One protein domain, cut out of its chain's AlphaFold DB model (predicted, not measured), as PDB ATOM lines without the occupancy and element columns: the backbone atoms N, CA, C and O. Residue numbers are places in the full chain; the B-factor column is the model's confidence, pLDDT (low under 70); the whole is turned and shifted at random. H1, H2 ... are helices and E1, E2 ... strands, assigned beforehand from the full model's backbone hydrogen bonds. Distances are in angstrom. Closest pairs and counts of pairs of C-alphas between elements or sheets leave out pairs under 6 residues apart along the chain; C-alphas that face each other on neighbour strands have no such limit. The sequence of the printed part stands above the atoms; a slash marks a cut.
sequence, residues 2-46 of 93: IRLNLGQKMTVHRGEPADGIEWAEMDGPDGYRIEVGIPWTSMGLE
ATOM      1  N   ILE A   2     170.828 216.690 191.891       88.69
ATOM      2  CA  ILE A   2     169.371 216.776 192.032       88.69
ATOM      3  C   ILE A   2     168.809 215.383 191.729       88.69
ATOM      4  O   ILE A   2     169.311 214.700 190.834       88.69
ATOM      5  N   ARG A   3     167.827 214.938 192.509       89.44
ATOM      6  CA  ARG A   3     167.093 213.688 192.311       89.44
ATOM      7  C   ARG A   3     165.610 214.001 192.203       89.44
ATOM      8  O   ARG A   3     165.046 214.647 193.085       89.44
ATOM      9  N   LEU A   4     165.015 213.509 191.127       89.75
ATOM     10  CA  LEU A   4     163.602 213.634 190.815       89.75
ATOM     11  C   LEU A   4     163.065 212.212 190.708       89.75
ATOM     12  O   LEU A   4     163.594 211.422 189.928       89.75
ATOM     13  N   ASN A   5     162.089 211.889 191.546       87.31
ATOM     14  CA  ASN A   5     161.428 210.592 191.550       87.31
ATOM     15  C   ASN A   5     159.948 210.828 191.260       87.31
ATOM     16  O   ASN A   5     159.373 211.780 191.793       87.31
ATOM     17  N   LEU A   6     159.350 209.934 190.476       86.19
ATOM     18  CA  LEU A   6     157.963 210.077 190.052       86.19
ATOM     19  C   LEU A   6     156.994 210.127 191.229       86.19
ATOM     20  O   LEU A   6     157.075 209.299 192.140       86.19
ATOM     21  N   GLY A   7     156.089 211.103 191.222       84.38
ATOM     22  CA  GLY A   7     155.087 211.313 192.263       84.38
ATOM     23  C   GLY A   7     155.663 211.733 193.618       84.38
ATOM     24  O   GLY A   7     154.949 211.719 194.624       84.38
ATOM     25  N   GLN A   8     156.951 212.081 193.687       84.75
ATOM     26  CA  GLN A   8     157.631 212.451 194.927       84.75
ATOM     27  C   GLN A   8     158.198 213.864 194.855       84.75
ATOM     28  O   GLN A   8     158.347 214.467 193.800       84.75
ATOM     29  N   LYS A   9     158.557 214.411 196.018       82.31
ATOM     30  CA  LYS A   9     159.259 215.693 196.082       82.31
ATOM     31  C   LYS A   9     160.679 215.552 195.531       82.31
ATOM     32  O   LYS A   9     161.354 214.556 195.793       82.31
ATOM     33  N   MET A  10     161.152 216.600 194.855       87.19
ATOM     34  CA  MET A  10     162.567 216.760 194.528       87.19
ATOM     35  C   MET A  10     163.422 216.618 195.793       87.19
ATOM     36  O   MET A  10     163.108 217.181 196.842       87.19
ATOM     37  N   THR A  11     164.538 215.905 195.670       87.56
ATOM     38  CA  THR A  11     165.558 215.805 196.717       87.56
ATOM     39  C   THR A  11     166.923 216.182 196.159       87.56
ATOM     40  O   THR A  11     167.182 216.081 194.960       87.56
ATOM     41  N   VAL A  12     167.835 216.615 197.026       83.69
ATOM     42  CA  VAL A  12     169.234 216.846 196.660       83.69
ATOM     43  C   VAL A  12     170.143 215.958 197.495       83.69
ATOM     44  O   VAL A  12     169.843 215.620 198.635       83.69
ATOM     45  N   HIS A  13     171.271 215.543 196.920       76.94
ATOM     46  CA  HIS A  13     172.198 214.637 197.607       76.94
ATOM     47  C   HIS A  13     172.831 215.256 198.870       76.94
ATOM     48  O   HIS A  13     173.218 214.517 199.774       76.94
ATOM     49  N   ARG A  14     172.969 216.586 198.934       71.19
ATOM     50  CA  ARG A  14     173.499 217.322 200.092       71.19
ATOM     51  C   ARG A  14     172.821 218.688 200.194       71.19
ATOM     52  O   ARG A  14     172.777 219.388 199.185       71.19
ATOM     53  N   GLY A  15     172.403 219.061 201.403       68.81
ATOM     54  CA  GLY A  15     171.741 220.336 201.690       68.81
ATOM     55  C   GLY A  15     170.238 220.314 201.412       68.81
ATOM     56  O   GLY A  15     169.664 219.250 201.192       68.81
ATOM     57  N   GLU A  16     169.628 221.493 201.429       70.75
ATOM     58  CA  GLU A  16     168.258 221.697 200.956       70.75
ATOM     59  C   GLU A  16     168.251 221.894 199.434       70.75
ATOM     60  O   GLU A  16     169.269 222.327 198.873       70.75
ATOM     61  N   PRO A  17     167.146 221.572 198.735       70.38
ATOM     62  CA  PRO A  17     167.000 221.920 197.329       70.38
ATOM     63  C   PRO A  17     167.276 223.408 197.121       70.38
ATOM     64  O   PRO A  17     166.799 224.237 197.889       70.38
ATOM     65  N   ALA A  18     168.081 223.741 196.111       71.62
ATOM     66  CA  ALA A  18     168.438 225.132 195.883       71.62
ATOM     67  C   ALA A  18     167.200 225.932 195.452       71.62
ATOM     68  O   ALA A  18     166.400 225.462 194.636       71.62
ATOM     69  N   ASP A  19     167.061 227.133 196.014       80.69
ATOM     70  CA  ASP A  19     165.926 228.013 195.754       80.69
ATOM     71  C   ASP A  19     165.762 228.280 194.249       80.69
ATOM     72  O   ASP A  19     166.731 228.510 193.520       80.69
ATOM     73  N   GLY A  20     164.510 228.251 193.788       87.69
ATOM     74  CA  GLY A  20     164.141 228.557 192.405       87.69
ATOM     75  C   GLY A  20     164.340 227.426 191.394       87.69
ATOM     76  O   GLY A  20     164.083 227.649 190.215       87.69
ATOM     77  N   ILE A  21     164.777 226.227 191.804       90.50
ATOM     78  CA  ILE A  21     164.721 225.058 190.913       90.50
ATOM     79  C   ILE A  21     163.260 224.645 190.720       90.50
ATOM     80  O   ILE A  21     162.564 224.308 191.681       90.50
ATOM     81  N   GLU A  22     162.826 224.620 189.466       91.81
ATOM     82  CA  GLU A  22     161.490 224.193 189.054       91.81
ATOM     83  C   GLU A  22     161.580 222.875 188.294       91.81
ATOM     84  O   GLU A  22     162.565 222.597 187.604       91.81
ATOM     85  N   TRP A  23     160.555 222.041 188.417       92.44
ATOM     86  CA  TRP A  23     160.472 220.804 187.657       92.44
ATOM     87  C   TRP A  23     159.020 220.386 187.454       92.44
ATOM     88  O   TRP A  23     158.140 220.744 188.242       92.44
ATOM     89  N   ALA A  24     158.789 219.620 186.398       92.94
ATOM     90  CA  ALA A  24     157.508 219.019 186.083       92.94
ATOM     91  C   ALA A  24     157.716 217.593 185.577       92.94
ATOM     92  O   ALA A  24     158.749 217.266 184.985       92.94
ATOM     93  N   GLU A  25     156.708 216.759 185.789       94.06
ATOM     94  CA  GLU A  25     156.668 215.401 185.272       94.06
ATOM     95  C   GLU A  25     155.339 215.118 184.587       94.06
ATOM     96  O   GLU A  25     154.304 215.701 184.918       94.06
ATOM     97  N   MET A  26     155.382 214.222 183.609       94.12
ATOM     98  CA  MET A  26     154.196 213.766 182.904       94.12
ATOM     99  C   MET A  26     154.373 212.315 182.479       94.12
ATOM    100  O   MET A  26     155.339 211.983 181.784       94.12
ATOM    101  N   ASP A  27     153.403 211.480 182.835       94.00
ATOM    102  CA  ASP A  27     153.319 210.108 182.348       94.00
ATOM    103  C   ASP A  27     153.016 210.074 180.844       94.00
ATOM    104  O   ASP A  27     152.308 210.916 180.282       94.00
ATOM    105  N   GLY A  28     153.555 209.066 180.173       92.06
ATOM    106  CA  GLY A  28     153.271 208.723 178.791       92.06
ATOM    107  C   GLY A  28     153.069 207.213 178.632       92.06
ATOM    108  O   GLY A  28     153.288 206.456 179.574       92.06
ATOM    109  N   PRO A  29     152.666 206.750 177.439       94.12
ATOM    110  CA  PRO A  29     152.370 205.333 177.208       94.12
ATOM    111  C   PRO A  29     153.553 204.395 177.485       94.12
ATOM    112  O   PRO A  29     153.347 203.279 177.949       94.12
ATOM    113  N   ASP A  30     154.777 204.867 177.229       93.62
ATOM    114  CA  ASP A  30     156.004 204.061 177.270       93.62
ATOM    115  C   ASP A  30     157.010 204.545 178.333       93.62
ATOM    116  O   ASP A  30     158.196 204.223 178.270       93.62
ATOM    117  N   GLY A  31     156.577 205.376 179.285       91.88
ATOM    118  CA  GLY A  31     157.455 205.941 180.309       91.88
ATOM    119  C   GLY A  31     156.993 207.315 180.762       91.88
ATOM    120  O   GLY A  31     155.805 207.606 180.786       91.88
ATOM    121  N   TYR A  32     157.935 208.184 181.100       92.31
ATOM    122  CA  TYR A  32     157.645 209.498 181.661       92.31
ATOM    123  C   TYR A  32     158.534 210.568 181.026       92.31
ATOM    124  O   TYR A  32     159.610 210.287 180.489       92.31
ATOM    125  N   ARG A  33     158.086 211.820 181.090       94.31
ATOM    126  CA  ARG A  33     158.890 212.998 180.756       94.31
ATOM    127  C   ARG A  33     159.167 213.781 182.025       94.31
ATOM    128  O   ARG A  33     158.254 213.985 182.814       94.31
ATOM    129  N   ILE A  34     160.409 214.229 182.181       94.00
ATOM    130  CA  ILE A  34     160.817 215.164 183.229       94.00
ATOM    131  C   ILE A  34     161.359 216.417 182.553       94.00
ATOM    132  O   ILE A  34     162.213 216.327 181.670       94.00
ATOM    133  N   GLU A  35     160.888 217.569 183.009       95.31
ATOM    134  CA  GLU A  35     161.426 218.881 182.664       95.31
ATOM    135  C   GLU A  35     161.990 219.538 183.924       95.31
ATOM    136  O   GLU A  35     161.394 219.430 184.995       95.31
ATOM    137  N   VAL A  36     163.157 220.184 183.816       93.88
ATOM    138  CA  VAL A  36     163.847 220.810 184.954       93.88
ATOM    139  C   VAL A  36     164.406 222.167 184.548       93.88
ATOM    140  O   VAL A  36     165.229 222.257 183.636       93.88
ATOM    141  N   GLY A  37     164.008 223.207 185.272       94.12
ATOM    142  CA  GLY A  37     164.604 224.536 185.225       94.12
ATOM    143  C   GLY A  37     165.564 224.722 186.395       94.12
ATOM    144  O   GLY A  37     165.150 224.699 187.550       94.12
ATOM    145  N   ILE A  38     166.854 224.915 186.108       91.88
ATOM    146  CA  ILE A  38     167.880 225.178 187.129       91.88
ATOM    147  C   ILE A  38     168.410 226.601 186.921       91.88
ATOM    148  O   ILE A  38     169.183 226.825 185.985       91.88
ATOM    149  N   PRO A  39     168.043 227.572 187.777       92.50
ATOM    150  CA  PRO A  39     168.615 228.911 187.705       92.50
ATOM    151  C   PRO A  39     170.123 228.869 187.944       92.50
ATOM    152  O   PRO A  39     170.589 228.198 188.864       92.50
ATOM    153  N   TRP A  40     170.910 229.640 187.193       90.94
ATOM    154  CA  TRP A  40     172.358 229.747 187.434       90.94
ATOM    155  C   TRP A  40     172.675 230.257 188.847       90.94
ATOM    156  O   TRP A  40     173.632 229.801 189.479       90.94
ATOM    157  N   THR A  41     171.808 231.115 189.386       90.56
ATOM    158  CA  THR A  41     171.906 231.655 190.748       90.56
ATOM    159  C   THR A  41     171.823 230.567 191.816       90.56
ATOM    160  O   THR A  41     172.474 230.694 192.852       90.56
ATOM    161  N   SER A  42     171.139 229.449 191.540       87.06
ATOM    162  CA  SER A  42     171.096 228.273 192.423       87.06
ATOM    163  C   SER A  42     172.476 227.621 192.626       87.06
ATOM    164  O   SER A  42     172.698 226.896 193.594       87.06
ATOM    165  N   MET A  43     173.430 227.913 191.733       84.31
ATOM    166  CA  MET A  43     174.825 227.468 191.790       84.31
ATOM    167  C   MET A  43     175.794 228.600 192.174       84.31
ATOM    168  O   MET A  43     177.007 228.441 192.038       84.31
ATOM    169  N   GLY A  44     175.281 229.750 192.629       88.38
ATOM    170  CA  GLY A  44     176.092 230.934 192.927       88.38
ATOM    171  C   GLY A  44     176.683 231.603 191.682       88.38
ATOM    172  O   GLY A  44     177.720 232.258 191.771       88.38
ATOM    173  N   LEU A  45     176.063 231.408 190.515       90.12
ATOM    174  CA  LEU A  45     176.468 232.023 189.254       90.12
ATOM    175  C   LEU A  45     175.436 233.072 188.830       90.12
ATOM    176  O   LEU A  45     174.245 232.790 188.764       90.12
ATOM    177  N   GLU A  46     175.889 234.275 188.493       92.50
ATOM    178  CA  GLU A  46     175.008 235.336 187.981       92.50
ATOM    179  C   GLU A  46     174.596 235.097 186.520       92.50
ATOM    180  O   GLU A  46     173.569 235.594 186.064       92.50
TER     181      GLU A  46
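Overview. This is residues 2 to 46 of the 93 residues of a protein of Rhodothermales bacterium (UniProt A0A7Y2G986). A long stretch with no named element, residues 2 to 21, folds back on itself and leads into a long, narrow hairpin of two antiparallel strands, E1 and E2, with the short helix H1 just past its open end. The 45 printed residues hold E1, E2 and H1 in that order, a mixed class with under half of the residues in named elements. The whole is loose, radius of gyration of the C-alphas 12.1 A, and only just elongated, 39 by 20 by 11 A.

Arrangement. Look first at residues 2 to 3, paired antiparallel with residues 11 to 12. Next come E1, residues 22 to 28, and E2, residues 31 to 37, a hairpin at 165 degrees with a tight link; N 24 and O 35 are 3.0 A apart, within hydrogen-bond range. H1, residues 40 to 43, follows E2 by a tight link and is apart from E1. H1 is too short for an O i to N i+4 pair; its one O i to N i+3 pair is within range.

Along the chain. Find C-alpha 22 at (161.490, 224.193, 189.054); from there E1 runs 20.3 A. E2 runs 20.5 A, and H1, 5.5 A long, ends at C-alpha 43, (174.825, 227.468, 191.790).

Size, cuts and confidence. The C-alphas farthest apart, those of Pro 29 and Glu 46, are 39.1 A apart. The printed part has no cut, and pLDDT is under 70 at residue 15.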